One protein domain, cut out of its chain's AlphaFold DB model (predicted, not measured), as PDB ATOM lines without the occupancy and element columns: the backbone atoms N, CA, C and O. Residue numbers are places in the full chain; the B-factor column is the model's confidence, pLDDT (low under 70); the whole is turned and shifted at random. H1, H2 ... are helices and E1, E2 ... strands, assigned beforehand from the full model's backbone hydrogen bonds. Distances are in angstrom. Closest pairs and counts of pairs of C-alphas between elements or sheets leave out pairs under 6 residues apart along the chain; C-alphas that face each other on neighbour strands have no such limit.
ATOM      1  N   SER A  27     -27.229  17.393   3.776       94.62
ATOM      2  CA  SER A  27     -26.155  17.252   4.764       94.62
ATOM      3  C   SER A  27     -25.904  15.774   5.015       94.62
ATOM      4  O   SER A  27     -26.848  15.033   5.279       94.62
ATOM      5  N   ILE A  28     -24.654  15.330   4.897       94.31
ATOM      6  CA  ILE A  28     -24.288  13.906   4.930       94.31
ATOM      7  C   ILE A  28     -23.884  13.514   6.350       94.31
ATOM      8  O   ILE A  28     -23.088  14.208   6.978       94.31
ATOM      9  N   TYR A  29     -24.408  12.409   6.864       94.25
ATOM     10  CA  TYR A  29     -24.114  11.933   8.213       94.25
ATOM     11  C   TYR A  29     -22.602  11.848   8.483       94.25
ATOM     12  O   TYR A  29     -21.815  11.507   7.603       94.25
ATOM     13  N   ARG A  30     -22.201  12.193   9.716       91.56
ATOM     14  CA  ARG A  30     -20.805  12.345  10.191       91.56
ATOM     15  C   ARG A  30     -19.994  13.507   9.606       91.56
ATOM     16  O   ARG A  30     -18.854  13.686  10.029       91.56
ATOM     17  N   THR A  31     -20.561  14.333   8.732       92.44
ATOM     18  CA  THR A  31     -19.924  15.598   8.321       92.44
ATOM     19  C   THR A  31     -20.183  16.722   9.331       92.44
ATOM     20  O   THR A  31     -21.128  16.666  10.124       92.44
ATOM     21  N   GLU A  32     -19.352  17.765   9.309       93.19
ATOM     22  CA  GLU A  32     -19.567  18.959  10.139       93.19
ATOM     23  C   GLU A  32     -20.828  19.722   9.712       93.19
ATOM     24  O   GLU A  32     -21.531  20.287  10.551       93.19
ATOM     25  N   GLU A  33     -21.164  19.693   8.422       93.56
ATOM     26  CA  GLU A  33     -22.406  20.242   7.880       93.56
ATOM     27  C   GLU A  33     -23.627  19.551   8.487       93.56
ATOM     28  O   GLU A  33     -24.576  20.225   8.884       93.56
ATOM     29  N   PHE A  34     -23.591  18.222   8.620       95.12
ATOM     30  CA  PHE A  34     -24.668  17.474   9.265       95.12
ATOM     31  C   PHE A  34     -24.823  17.850  10.727       95.12
ATOM     32  O   PHE A  34     -25.938  18.156  11.139       95.12
ATOM     33  N   LYS A  35     -23.731  17.899  11.498       95.56
ATOM     34  CA  LYS A  35     -23.793  18.287  12.919       95.56
ATOM     35  C   LYS A  35     -24.379  19.686  13.089       95.56
ATOM     36  O   LYS A  35     -25.246  19.896  13.932       95.56
ATOM     37  N   LYS A  36     -23.944  20.641  12.262       96.56
ATOM     38  CA  LYS A  36     -24.487  22.006  12.270       96.56
ATOM     39  C   LYS A  36     -25.967  22.022  11.906       96.56
ATOM     40  O   LYS A  36     -26.730  22.731  12.551       96.56
ATOM     41  N   LYS A  37     -26.382  21.253  10.895       96.50
ATOM     42  CA  LYS A  37     -27.786  21.168  10.481       96.50
ATOM     43  C   LYS A  37     -28.653  20.531  11.567       96.50
ATOM     44  O   LYS A  37     -29.686  21.102  11.904       96.50
ATOM     45  N   GLU A  38     -28.218  19.420  12.152       96.81
ATOM     46  CA  GLU A  38     -28.885  18.749  13.273       96.81
ATOM     47  C   GLU A  38     -29.073  19.696  14.467       96.81
ATOM     48  O   GLU A  38     -30.164  19.765  15.018       96.81
ATOM     49  N   GLN A  39     -28.069  20.511  14.808       96.88
ATOM     50  CA  GLN A  39     -28.175  21.506  15.888       96.88
ATOM     51  C   GLN A  39     -29.247  22.582  15.651       96.88
ATOM     52  O   GLN A  39     -29.658  23.251  16.598       96.88
ATOM     53  N   THR A  40     -29.702  22.777  14.408       97.00
ATOM     54  CA  THR A  40     -30.819  23.695  14.110       97.00
ATOM     55  C   THR A  40     -32.191  23.063  14.319       97.00
ATOM     56  O   THR A  40     -33.190  23.782  14.357       97.00
ATOM     57  N   PHE A  41     -32.259  21.736  14.426       97.94
ATOM     58  CA  PHE A  41     -33.507  21.008  14.586       97.94
ATOM     59  C   PHE A  41     -33.959  20.959  16.042       97.94
ATOM     60  O   PHE A  41     -33.168  21.048  16.977       97.94
ATOM     61  N   LYS A  42     -35.274  20.811  16.233       97.88
ATOM     62  CA  LYS A  42     -35.865  20.611  17.563       97.88
ATOM     63  C   LYS A  42     -35.760  19.165  18.038       97.88
ATOM     64  O   LYS A  42     -35.793  18.936  19.238       97.88
ATOM     65  N   LEU A  43     -35.693  18.222  17.100       97.50
ATOM     66  CA  LEU A  43     -35.504  16.799  17.350       97.50
ATOM     67  C   LEU A  43     -34.074  16.403  16.995       97.50
ATOM     68  O   LEU A  43     -33.625  16.621  15.861       97.50
ATOM     69  N   SER A  44     -33.404  15.761  17.942       97.69
ATOM     70  CA  SER A  44     -32.141  15.067  17.699       97.69
ATOM     71  C   SER A  44     -32.320  13.889  16.736       97.69
ATOM     72  O   SER A  44     -33.434  13.377  16.548       97.69
ATOM     73  N   LEU A  45     -31.218  13.426  16.136       97.81
ATOM     74  CA  LEU A  45     -31.220  12.229  15.297       97.81
ATOM     75  C   LEU A  45     -31.730  10.996  16.055       97.81
ATOM     76  O   LEU A  45     -32.467  10.199  15.480       97.81
ATOM     77  N   ASP A  46     -31.395  10.857  17.339       96.25
ATOM     78  CA  ASP A  46     -31.824   9.715  18.153       96.25
ATOM     79  C   ASP A  46     -33.324   9.752  18.475       96.25
ATOM     80  O   ASP A  46     -33.996   8.724  18.368       96.25
ATOM     81  N   GLU A  47     -33.889  10.923  18.788       97.50
ATOM     82  CA  GLU A  47     -35.341  11.078  18.975       97.50
ATOM     83  C   GLU A  47     -36.107  10.813  17.675       97.50
ATOM     84  O   GLU A  47     -37.142  10.142  17.678       97.50
ATOM     85  N   ALA A  48     -35.594  11.308  16.544       98.19
ATOM     86  CA  ALA A  48     -36.154  11.004  15.233       98.19
ATOM     87  C   ALA A  48     -36.039   9.502  14.917       98.19
ATOM     88  O   ALA A  48     -36.995   8.899  14.432       98.19
ATOM     89  N   GLY A  49     -34.910   8.877  15.253       97.56
ATOM     90  CA  GLY A  49     -34.695   7.440  15.117       97.56
ATOM     91  C   GLY A  49     -35.679   6.619  15.952       97.56
ATOM     92  O   GLY A  49     -36.207   5.627  15.459       97.56
ATOM     93  N   GLN A  50     -35.986   7.039  17.182       96.94
ATOM     94  CA  GLN A  50     -36.996   6.380  18.016       96.94
ATOM     95  C   GLN A  50     -38.398   6.497  17.409       96.94
ATOM     96  O   GLN A  50     -39.088   5.492  17.258       96.94
ATOM     97  N   LYS A  51     -38.781   7.697  16.956       97.38
ATOM     98  CA  LYS A  51     -40.048   7.909  16.237       97.38
ATOM     99  C   LYS A  51     -40.156   7.046  14.980       97.38
ATOM    100  O   LYS A  51     -41.244   6.591  14.637       97.38
ATOM    101  N   CYS A  52     -39.039   6.819  14.290       97.50
ATOM    102  CA  CYS A  52     -38.984   5.932  13.134       97.50
ATOM    103  C   CYS A  52     -39.292   4.478  13.525       97.50
ATOM    104  O   CYS A  52     -40.115   3.844  12.870       97.50
ATOM    105  N   ILE A  53     -38.698   3.972  14.614       96.56
ATOM    106  CA  ILE A  53     -38.981   2.623  15.143       96.56
ATOM    107  C   ILE A  53     -40.465   2.483  15.475       96.56
ATOM    108  O   ILE A  53     -41.115   1.564  14.981       96.56
ATOM    109  N   GLU A  54     -41.006   3.417  16.260       96.25
ATOM    110  CA  GLU A  54     -42.420   3.428  16.651       96.25
ATOM    111  C   GLU A  54     -43.337   3.388  15.424       96.25
ATOM    112  O   GLU A  54     -44.282   2.600  15.373       96.25
ATOM    113  N   TYR A  55     -43.033   4.198  14.406       96.69
ATOM    114  CA  TYR A  55     -43.799   4.243  13.165       96.69
ATOM    115  C   TYR A  55     -43.713   2.934  12.369       96.69
ATOM    116  O   TYR A  55     -44.743   2.418  11.940       96.69
ATOM    117  N   ILE A  56     -42.512   2.365  12.205       96.50
ATOM    118  CA  ILE A  56     -42.307   1.090  11.498       96.50
ATOM    119  C   ILE A  56     -43.094  -0.038  12.167       96.50
ATOM    120  O   ILE A  56     -43.733  -0.828  11.473       96.50
ATOM    121  N   LEU A  57     -43.045  -0.117  13.499       95.31
ATOM    122  CA  LEU A  57     -43.732  -1.155  14.262       95.31
ATOM    123  C   LEU A  57     -45.251  -0.984  14.224       95.31
ATOM    124  O   LEU A  57     -45.962  -1.970  14.055       95.31
ATOM    125  N   LYS A  58     -45.742   0.252  14.368       95.56
ATOM    126  CA  LYS A  58     -47.175   0.561  14.388       95.56
ATOM    127  C   LYS A  58     -47.846   0.324  13.036       95.56
ATOM    128  O   LYS A  58     -48.936  -0.233  12.993       95.56
ATOM    129  N   GLU A  59     -47.217   0.775  11.955       96.25
ATOM    130  CA  GLU A  59     -47.768   0.677  10.596       96.25
ATOM    131  C   GLU A  59     -47.311  -0.605   9.872       96.25
ATOM    132  O   GLU A  59     -47.552  -0.762   8.676       96.25
ATOM    133  N   GLU A  60     -46.624  -1.508  10.583       93.75
ATOM    134  CA  GLU A  60     -46.115  -2.791  10.081       93.75
ATOM    135  C   GLU A  60     -45.298  -2.657   8.778       93.75
ATOM    136  O   GLU A  60     -45.385  -3.470   7.852       93.75
ATOM    137  N   ILE A  61     -44.472  -1.607   8.697       93.50
ATOM    138  CA  ILE A  61     -43.664  -1.318   7.509       93.50
ATOM    139  C   ILE A  61     -42.623  -2.422   7.316       93.50
ATOM    140  O   ILE A  61     -41.812  -2.712   8.199       93.50
ATOM    141  N   ALA A  62     -42.600  -3.012   6.119       91.88
ATOM    142  CA  ALA A  62     -41.622  -4.032   5.767       91.88
ATOM    143  C   ALA A  62     -40.187  -3.488   5.890       91.88
ATOM    144  O   ALA A  62     -39.855  -2.459   5.298       91.88
ATOM    145  N   ASN A  63     -39.336  -4.217   6.606       93.38
ATOM    146  CA  ASN A  63     -37.983  -3.801   6.964       93.38
ATOM    147  C   ASN A  63     -37.027  -5.002   7.062       93.38
ATOM    148  O   ASN A  63     -37.483  -6.146   7.092       93.38
ATOM    149  N   ASP A  64     -35.724  -4.729   7.146       91.62
ATOM    150  CA  ASP A  64     -34.668  -5.754   7.229       91.62
ATOM    151  C   ASP A  64     -34.201  -6.025   8.682       91.62
ATOM    152  O   ASP A  64     -33.121  -6.566   8.918       91.62
ATOM    153  N   GLY A  65     -34.996  -5.631   9.684       92.75
ATOM    154  CA  GLY A  65     -34.658  -5.704  11.114       92.75
ATOM    155  C   GLY A  65     -33.809  -4.531  11.625       92.75
ATOM    156  O   GLY A  65     -33.556  -4.410  12.823       92.75
ATOM    157  N   PHE A  66     -33.388  -3.638  10.736       93.81
ATOM    158  CA  PHE A  66     -32.731  -2.372  11.044       93.81
ATOM    159  C   PHE A  66     -33.161  -1.314  10.027       93.81
ATOM    160  O   PHE A  66     -33.743  -1.636   8.991       93.81
ATOM    161  N   PHE A  67     -32.868  -0.054  10.321       95.00
ATOM    162  CA  PHE A  67     -32.917   1.019   9.337       95.00
ATOM    163  C   PHE A  67     -31.603   1.789   9.344       95.00
ATOM    164  O   PHE A  67     -30.879   1.797  10.348       95.00
ATOM    165  N   ASP A  68     -31.319   2.456   8.231       95.06
ATOM    166  CA  ASP A  68     -30.179   3.352   8.106       95.06
ATOM    167  C   ASP A  68     -30.585   4.803   7.796       95.06
ATOM    168  O   ASP A  68     -31.742   5.102   7.492       95.06
ATOM    169  N   LEU A  69     -29.632   5.721   7.951       95.69
ATOM    170  CA  LEU A  69     -29.713   7.100   7.485       95.69
ATOM    171  C   LEU A  69     -28.332   7.575   7.033       95.69
ATOM    172  O   LEU A  69     -27.353   7.503   7.777       95.69
ATOM    173  N   ASP A  70     -28.286   8.129   5.824       94.19
ATOM    174  CA  ASP A  70     -27.077   8.725   5.246       94.19
ATOM    175  C   ASP A  70     -27.121  10.248   5.208       94.19
ATOM    176  O   ASP A  70     -26.070  10.886   5.213       94.19
ATOM    177  N   ILE A  71     -28.317  10.841   5.121       95.25
ATOM    178  CA  ILE A  71     -28.477  12.270   4.847       95.25
ATOM    179  C   ILE A  71     -29.633  12.910   5.625       95.25
ATOM    180  O   ILE A  71     -30.648  12.279   5.925       95.25
ATOM    181  N   ILE A  72     -29.501  14.216   5.840       97.06
ATOM    182  CA  ILE A  72     -30.616  15.154   5.991       97.06
ATOM    183  C   ILE A  72     -30.900  15.769   4.615       97.06
ATOM    184  O   ILE A  72     -29.970  16.174   3.915       97.06
ATOM    185  N   TYR A  73     -32.179  15.855   4.235       95.88
ATOM    186  CA  TYR A  73     -32.629  16.485   2.990       95.88
ATOM    187  C   TYR A  73     -33.647  17.602   3.266       95.88
ATOM    188  O   TYR A  73     -34.826  17.361   3.553       95.88
ATOM    189  N   GLY A  74     -33.195  18.852   3.169       95.00
ATOM    190  CA  GLY A  74     -33.917  20.019   3.665       95.00
ATOM    191  C   GLY A  74     -34.056  19.936   5.183       95.00
ATOM    192  O   GLY A  74     -33.059  19.894   5.893       95.00
ATOM    193  N   ASP A  75     -35.291  19.865   5.678       96.75
ATOM    194  CA  ASP A  75     -35.577  19.763   7.116       96.75
ATOM    195  C   ASP A  75     -35.945  18.346   7.574       96.75
ATOM    196  O   ASP A  75     -36.581  18.173   8.612       96.75
ATOM    197  N   TYR A  76     -35.612  17.328   6.778       98.19
ATOM    198  CA  TYR A  76     -36.020  15.948   7.028       98.19
ATOM    199  C   TYR A  76     -34.819  15.025   7.213       98.19
ATOM    200  O   TYR A  76     -33.930  14.982   6.362       98.19
ATOM    201  N   TYR A  77     -34.855  14.233   8.280       98.31
ATOM    202  CA  TYR A  77     -34.091  12.998   8.400       98.31
ATOM    203  C   TYR A  77     -34.685  11.953   7.453       98.31
ATOM    204  O   TYR A  77     -35.905  11.765   7.442       98.31
ATOM    205  N   ILE A  78     -33.844  11.299   6.650       97.19
ATOM    206  CA  ILE A  78     -34.279  10.320   5.646       97.19
ATOM    207  C   ILE A  78     -33.848   8.921   6.087       97.19
ATOM    208  O   ILE A  78     -32.700   8.533   5.880       97.19
ATOM    209  N   PHE A  79     -34.767   8.168   6.692       97.56
ATOM    210  CA  PHE A  79     -34.509   6.807   7.155       97.56
ATOM    211  C   PHE A  79     -34.876   5.766   6.090       97.56
ATOM    212  O   PHE A  79     -35.954   5.847   5.486       97.56
ATOM    213  N   LYS A  80     -34.022   4.759   5.880       95.56
ATOM    214  CA  LYS A  80     -34.310   3.608   5.012       95.56
ATOM    215  C   LYS A  80     -34.544   2.358   5.854       95.56
ATOM    216  O   LYS A  80     -33.597   1.806   6.403       95.56
ATOM    217  N   PRO A  81     -35.789   1.865   5.947       93.94
ATOM    218  CA  PRO A  81     -36.081   0.611   6.645       93.94
ATOM    219  C   PRO A  81     -35.647  -0.638   5.863       93.94
ATOM    220  O   PRO A  81     -35.670  -1.740   6.406       93.94
ATOM    221  N   LYS A  82     -35.291  -0.483   4.584       90.81
ATOM    222  CA  LYS A  82     -34.772  -1.551   3.732       90.81
ATOM    223  C   LYS A  82     -33.466  -1.124   3.102       90.81
ATOM    224  O   LYS A  82     -33.355   0.016   2.648       90.81
ATOM    225  N   TRP A  83     -32.536  -2.062   3.016       83.38
ATOM    226  CA  TRP A  83     -31.276  -1.855   2.335       83.38
ATOM    227  C   TRP A  83     -31.517  -1.598   0.846       83.38
ATOM    228  O   TRP A  83     -32.138  -2.396   0.138       83.38
ATOM    229  N   GLU A  84     -31.004  -0.474   0.357       80.50
ATOM    230  CA  GLU A  84     -30.997  -0.139  -1.061       80.50
ATOM    231  C   GLU A  84     -29.543  -0.012  -1.537       80.50
ATOM    232  O   GLU A  84     -28.762   0.729  -0.935       80.50
ATOM    233  N   PRO A  85     -29.145  -0.685  -2.632       72.81
ATOM    234  CA  PRO A  85     -27.788  -0.573  -3.140       72.81
ATOM    235  C   PRO A  85     -27.506   0.858  -3.606       72.81
ATOM    236  O   PRO A  85     -28.118   1.364  -4.551       72.81
ATOM    237  N   TYR A  86     -26.519   1.489  -2.975       79.31
ATOM    238  CA  TYR A  86     -26.014   2.792  -3.374       79.31
ATOM    239  C   TYR A  86     -24.815   2.653  -4.317       79.31
ATOM    240  O   TYR A  86     -23.811   2.015  -4.001       79.31
ATOM    241  N   ASN A  87     -24.893   3.275  -5.496       76.31
ATOM    242  CA  ASN A  87     -23.795   3.242  -6.457       76.31
ATOM    243  C   ASN A  87     -22.842   4.426  -6.238       76.31
ATOM    244  O   ASN A  87     -23.063   5.520  -6.771       76.31
ATOM    245  N   LEU A  88     -21.737   4.145  -5.540       76.25
ATOM    246  CA  LEU A  88     -20.654   5.083  -5.214       76.25
ATOM    247  C   LEU A  88     -20.051   5.790  -6.441       76.25
ATOM    248  O   LEU A  88     -19.633   6.937  -6.331       76.25
ATOM    249  N   LYS A  89     -20.041   5.158  -7.626       75.88
ATOM    250  CA  LYS A  89     -19.523   5.788  -8.859       75.88
ATOM    251  C   LYS A  89     -20.453   6.874  -9.388       75.88
ATOM    252  O   LYS A  89     -19.996   7.869  -9.939       75.88
ATOM    253  N   THR A  90     -21.759   6.649  -9.278       80.75
ATOM    254  CA  THR A  90     -22.768   7.564  -9.834       80.75
ATOM    255  C   THR A  90     -23.249   8.602  -8.829       80.75
ATOM    256  O   THR A  90     -23.734   9.656  -9.232       80.75
ATOM    257  N   GLY A  91     -23.129   8.310  -7.533       83.50
ATOM    258  CA  GLY A  91     -23.665   9.156  -6.474       83.50
ATOM    259  C   GLY A  91     -25.196   9.183  -6.415       83.50
ATOM    260  O   GLY A  91     -25.786  10.090  -5.841       83.50
ATOM    261  N   ASN A  92     -25.872   8.243  -7.079       87.12
ATOM    262  CA  ASN A  92     -27.322   8.271  -7.222       87.12
ATOM    263  C   ASN A  92     -28.006   7.765  -5.950       87.12
ATOM    264  O   ASN A  92     -28.151   6.560  -5.751       87.12
ATOM    265  N   TYR A  93     -28.473   8.698  -5.129       89.31
ATOM    266  CA  TYR A  93     -29.203   8.423  -3.900       89.31
ATOM    267  C   TYR A  93     -30.714   8.430  -4.154       89.31
ATOM    268  O   TYR A  93     -31.254   9.423  -4.648       89.31
ATOM    269  N   ASN A  94     -31.408   7.333  -3.836       90.62
ATOM    270  CA  ASN A  94     -32.871   7.259  -3.905       90.62
ATOM    271  C   ASN A  94     -33.486   8.036  -2.733       90.62
ATOM    272  O   ASN A  94     -33.082   7.847  -1.593       90.62
ATOM    273  N   LEU A  95     -34.491   8.867  -2.990       91.94
ATOM    274  CA  LEU A  95     -35.185   9.636  -1.956       91.94
ATOM    275  C   LEU A  95     -36.369   8.909  -1.291       91.94
ATOM    276  O   LEU A  95     -37.037   9.497  -0.442       91.94
ATOM    277  N   SER A  96     -36.646   7.655  -1.649       93.56
ATOM    278  CA  SER A  96     -37.642   6.836  -0.942       93.56
ATOM    279  C   SER A  96     -37.246   6.575   0.509       93.56
ATOM    280  O   SER A  96     -36.062   6.538   0.816       93.56
ATOM    281  N   GLY A  97     -38.206   6.362   1.399       95.75
ATOM    282  CA  GLY A  97     -37.947   6.046   2.804       95.75
ATOM    283  C   GLY A  97     -38.946   6.708   3.739       95.75
ATOM    284  O   GLY A  97     -39.962   7.253   3.303       95.75
ATOM    285  N   ILE A  98     -38.640   6.681   5.030       98.06
ATOM    286  CA  ILE A  98     -39.423   7.338   6.072       98.06
ATOM    287  C   ILE A  98     -38.758   8.677   6.367       98.06
ATOM    288  O   ILE A  98     -37.611   8.744   6.805       98.06
ATOM    289  N   TRP A  99     -39.470   9.755   6.069       98.19
ATOM    290  CA  TRP A  99     -38.998  11.116   6.260       98.19
ATOM    291  C   TRP A  99     -39.549  11.650   7.570       98.19
ATOM    292  O   TRP A  99     -40.767  11.705   7.737       98.19
ATOM    293  N   ILE A 100     -38.669  12.096   8.461       98.50
ATOM    294  CA  ILE A 100     -39.061  12.703   9.735       98.50
ATOM    295  C   ILE A 100     -38.565  14.138   9.766       98.50
ATOM    296  O   ILE A 100     -37.365  14.395   9.663       98.50
ATOM    297  N   ASN A 101     -39.491  15.086   9.875       98.38
ATOM    298  CA  ASN A 101     -39.147  16.498   9.932       98.38
ATOM    299  C   ASN A 101     -38.459  16.820  11.267       98.38
ATOM    300  O   ASN A 101     -39.076  16.681  12.322       98.38
ATOM    301  N   GLY A 102     -37.224  17.316  11.231       97.81
ATOM    302  CA  GLY A 102     -36.448  17.610  12.438       97.81
ATOM    303  C   GLY A 102     -37.018  18.744  13.299       97.81
ATOM    304  O   GLY A 102     -36.704  18.843  14.480       97.81
ATOM    305  N   ASN A 103     -37.897  19.589  12.752       97.75
ATOM    306  CA  ASN A 103     -38.482  20.724  13.475       97.75
ATOM    307  C   ASN A 103     -39.875  20.447  14.052       97.75
ATOM    308  O   ASN A 103     -40.285  21.111  15.003       97.75
ATOM    309  N   THR A 104     -40.627  19.519  13.461       97.75
ATOM    310  CA  THR A 104     -42.041  19.278  13.801       97.75
ATOM    311  C   THR A 104     -42.329  17.839  14.210       97.75
ATOM    312  O   THR A 104     -43.361  17.585  14.821       97.75
ATOM    313  N   GLY A 105     -41.448  16.893  13.872       97.00
ATOM    314  CA  GLY A 105     -41.696  15.464  14.046       97.00
ATOM    315  C   GLY A 105     -42.716  14.881  13.070       97.00
ATOM    316  O   GLY A 105     -43.100  13.729  13.238       97.00
ATOM    317  N   GLU A 106     -43.159  15.647  12.065       98.12
ATOM    318  CA  GLU A 106     -44.019  15.151  10.989       98.12
ATOM    319  C   GLU A 106     -43.347  13.967  10.279       98.12
ATOM    320  O   GLU A 106     -42.203  14.084   9.828       98.12
ATOM    321  N   ILE A 107     -44.077  12.856  10.154       98.25
ATOM    322  CA  ILE A 107     -43.614  11.627   9.504       98.25
ATOM    323  C   ILE A 107     -44.281  11.488   8.134       98.25
ATOM    324  O   ILE A 107     -45.494  11.661   8.005       98.25
ATOM    325  N   LYS A 108     -43.493  11.157   7.108       96.88
ATOM    326  CA  LYS A 108     -43.974  10.838   5.756       96.88
ATOM    327  C   LYS A 108     -43.310   9.569   5.245       96.88
ATOM    328  O   LYS A 108     -42.091   9.529   5.114       96.88
ATOM    329  N   GLU A 109     -44.100   8.569   4.871       96.62
ATOM    330  CA  GLU A 109     -43.607   7.474   4.036       96.62
ATOM    331  C   GLU A 109     -43.557   7.953   2.576       96.62
ATOM    332  O   GLU A 109     -44.577   8.291   1.972       96.62
ATOM    333  N   VAL A 110     -42.360   8.017   1.997       95.19
ATOM    334  CA  VAL A 110     -42.142   8.486   0.625       95.19
ATOM    335  C   VAL A 110     -41.724   7.312  -0.252       95.19
ATOM    336  O   VAL A 110     -40.675   6.709  -0.041       95.19
ATOM    337  N   LYS A 111     -42.520   7.028  -1.287       93.06
ATOM    338  CA  LYS A 111     -42.202   6.060  -2.350       93.06
ATOM    339  C   LYS A 111     -41.986   6.815  -3.655       93.06
ATOM    340  O   LYS A 111     -42.911   7.416  -4.196       93.06
ATOM    341  N   THR A 112     -40.753   6.842  -4.147       89.38
ATOM    342  CA  THR A 112     -40.376   7.604  -5.341       89.38
ATOM    343  C   THR A 112     -39.193   6.988  -6.080       89.38
ATOM    344  O   THR A 112     -38.285   6.425  -5.483       89.38
ATOM    345  N   ASN A 113     -39.151   7.179  -7.397       86.06
ATOM    346  CA  ASN A 113     -37.972   6.865  -8.210       86.06
ATOM    347  C   ASN A 113     -37.043   8.078  -8.381       86.06
ATOM    348  O   ASN A 113     -36.096   8.030  -9.168       86.06
ATOM    349  N   LYS A 114     -37.319   9.188  -7.680       87.25
ATOM    350  CA  LYS A 114     -36.474  10.381  -7.722       87.25
ATOM    351  C   LYS A 114     -35.124  10.071  -7.084       87.25
ATOM    352  O   LYS A 114     -35.045   9.676  -5.922       87.25
ATOM    353  N   ARG A 115     -34.066  10.315  -7.853       87.50
ATOM    354  CA  ARG A 115     -32.682  10.204  -7.403       87.50
ATOM    355  C   ARG A 115     -32.035  11.578  -7.380       87.50
ATOM    356  O   ARG A 115     -32.318  12.407  -8.245       87.50
ATOM    357  N   ILE A 116     -31.199  11.809  -6.383       89.12
ATOM    358  CA  ILE A 116     -30.362  13.001  -6.265       89.12
ATOM    359  C   ILE A 116     -28.901  12.579  -6.249       89.12
ATOM    360  O   ILE A 116     -28.585  11.437  -5.919       89.12
ATOM    361  N   LYS A 117     -28.015  13.503  -6.618       89.88
ATOM    362  CA  LYS A 117     -26.581  13.267  -6.540       89.88
ATOM    363  C   LYS A 117     -26.109  13.558  -5.117       89.88
ATOM    364  O   LYS A 117     -26.080  14.710  -4.705       89.88
ATOM    365  N   VAL A 118     -25.745  12.513  -4.392       88.00
ATOM    366  CA  VAL A 118     -25.014  12.571  -3.122       88.00
ATOM    367  C   VAL A 118     -23.628  11.999  -3.406       88.00
ATOM    368  O   VAL A 118     -23.476  11.172  -4.296       88.00
ATOM    369  N   ILE A 119     -22.576  12.461  -2.741       86.88
ATOM    370  CA  ILE A 119     -21.247  11.852  -2.873       86.88
ATOM    371  C   ILE A 119     -20.851  11.404  -1.476       86.88
ATOM    372  O   ILE A 119     -20.436  12.212  -0.658       86.88
ATOM    373  N   LEU A 120     -21.063  10.116  -1.206       81.38
ATOM    374  CA  LEU A 120     -20.631   9.469   0.026       81.38
ATOM    375  C   LEU A 120     -19.163   9.080  -0.155       81.38
ATOM    376  O   LEU A 120     -18.796   8.520  -1.192       81.38
ATOM    377  N   GLU A 121     -18.314   9.409   0.814       74.62
ATOM    378  CA  GLU A 121     -16.887   9.105   0.724       74.62
ATOM    379  C   GLU A 121     -16.645   7.586   0.695       74.62
ATOM    380  O   GLU A 121     -17.082   6.841   1.571       74.62
ATOM    381  N   ASN A 122     -15.928   7.131  -0.336       60.28
ATOM    382  CA  ASN A 122     -15.841   5.729  -0.768       60.28
ATOM    383  C   ASN A 122     -15.249   4.758   0.279       60.28
ATOM    384  O   ASN A 122     -15.524   3.565   0.229       60.28
ATOM    385  N   THR A 123     -14.436   5.238   1.224       59.78
ATOM    386  CA  THR A 123     -13.714   4.378   2.188       59.78
ATOM    387  C   THR A 123     -14.020   4.676   3.656       59.78
ATOM    388  O   THR A 123     -13.514   3.977   4.529       59.78
ATOM    389  N   SER A 124     -14.814   5.705   3.942       65.12
ATOM    390  CA  SER A 124     -15.022   6.249   5.294       65.12
ATOM    391  C   SER A 124     -16.494   6.417   5.658       65.12
ATOM    392  O   SER A 124     -16.808   6.539   6.846       65.12
ATOM    393  N   HIS A 125     -17.400   6.424   4.674       78.75
ATOM    394  CA  HIS A 125     -18.811   6.638   4.957       78.75
ATOM    395  C   HIS A 125     -19.416   5.441   5.690       78.75
ATOM    396  O   HIS A 125     -19.375   4.306   5.219       78.75
ATOM    397  N   ILE A 126     -19.996   5.724   6.849       86.44
ATOM    398  CA  ILE A 126     -20.727   4.767   7.674       86.44
ATOM    399  C   ILE A 126     -22.043   5.439   8.024       86.44
ATOM    400  O   ILE A 126     -22.045   6.466   8.709       86.44
ATOM    401  N   SER A 127     -23.140   4.850   7.559       91.19
ATOM    402  CA  SER A 127     -24.497   5.304   7.830       91.19
ATOM    403  C   SER A 127     -24.797   5.302   9.331       91.19
ATOM    404  O   SER A 127     -24.205   4.555  10.116       91.19
ATOM    405  N   TYR A 128     -25.742   6.138   9.750       94.50
ATOM    406  CA  TYR A 128     -26.408   5.924  11.027       94.50
ATOM    407  C   TYR A 128     -27.230   4.649  10.887       94.50
ATOM    408  O   TYR A 128     -27.957   4.517   9.910       94.50
ATOM    409  N   THR A 129     -27.118   3.712  11.821       94.50
ATOM    410  CA  THR A 129     -27.859   2.450  11.759       94.50
ATOM    411  C   THR A 129     -28.428   2.143  13.127       94.50
ATOM    412  O   THR A 129     -27.710   2.172  14.128       94.50
ATOM    413  N   ARG A 130     -29.716   1.813  13.161       94.81
ATOM    414  CA  ARG A 130     -30.411   1.399  14.377       94.81
ATOM    415  C   ARG A 130     -31.188   0.123  14.116       94.81
ATOM    416  O   ARG A 130     -31.806  -0.040  13.065       94.81
ATOM    417  N   ARG A 131     -31.164  -0.780  15.092       94.44
ATOM    418  CA  ARG A 131     -31.986  -1.986  15.059       94.44
ATOM    419  C   ARG A 131     -33.435  -1.627  15.379       94.44
ATOM    420  O   ARG A 131     -33.694  -0.766  16.215       94.44
ATOM    421  N   ILE A 132     -34.357  -2.303  14.708       92.62
ATOM    422  CA  ILE A 132     -35.789  -2.196  14.965       92.62
ATOM    423  C   ILE A 132     -36.123  -3.283  15.982       92.62
ATOM    424  O   ILE A 132     -36.285  -4.451  15.632       92.62
TER     425      ILE A 132
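What this domain is: This is residues 27 to 132 of the 139 residues of an uncharacterized protein of Capnocytophaga sp. oral taxon 863 str. F0517 (UniProt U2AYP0). A strongly twisted sheet of five strands curls round one helix, H2, while a small ribbon of two strands, E3 and E6, extends from the sheet at the place where E3 turns into E4. A short second helix, H1, sits away from the middle, near residue 72 of E1, and the first printed residues, 27 to 28, pair with E1. The printed part has 106 residues with two named helices and seven named strands, in the order H1 H2 E1 E2 E3 E4 E5 E6 E7; the large sheet runs E5 E4 E2 E1 E7, antiparallel throughout, and the class is mixed, helices and strands. The whole is compact, with a radius of gyration of the C-alphas of 13.0 A, and rounded, spanning 36 by 30 by 23 A.

How they stand to each other: In the large sheet, E2, residues 76 to 80, and E1, residues 66 to 73, form a hairpin, with N 80 and O 68 2.8 A apart. E4, residues 97 to 101, is antiparallel to E2, with N 98 and O 79 2.8 A apart. E5, residues 107 to 110, forms a hairpin with E4, with N 99 and O 108 2.8 A apart. E7, residues 128 to 131, is the edge strand beside E1, with N 69 and O 128 2.8 A apart. E1 bends by 61 degrees at residue 70. H2, residues 45 to 58, is on this sheet; the closest C-alphas of H2 and E4 are those of Ala 48 and Ile 100, 6.4 A apart. H1, residues 32 to 38, is on the sheet too, its closest C-alpha pair with E1 being Phe 34 and Ile 72, 7.2 A apart. The helices and sheet make two layers, helices on one face of a sheet. H1 and H2 are close but not clearly touching, at a steep tilt of 56 degrees. In both helices every O i to N i+4 pair is within hydrogen-bond range. E3, residues 92 to 94, is antiparallel to E6, residues 115 to 117, with N 93 and O 116 2.9 A apart. E3 runs on into E4 across a break of 2 residues, at 78 degrees. H2 is apart from both E3 and E6.

Where its parts are: H1 begins at C-alpha 32, (-19.567, 18.959, 10.139). H2 measures 19.8 A from first to last C-alpha, E1 20.5 A, E4 12.7 A, E2 12.6 A and E7 10.5 A. E7 ends at C-alpha 131, (-31.986, -1.986, 15.059).

The domain as a whole: The C-alphas farthest apart, those of Lys 58 and Lys 89, are 36.5 A apart. The printed part has no cut. The link from E2 to E3, 11 residues, is long. The mean pLDDT of the printed part is 91.9; residues 122 to 124 are under 70.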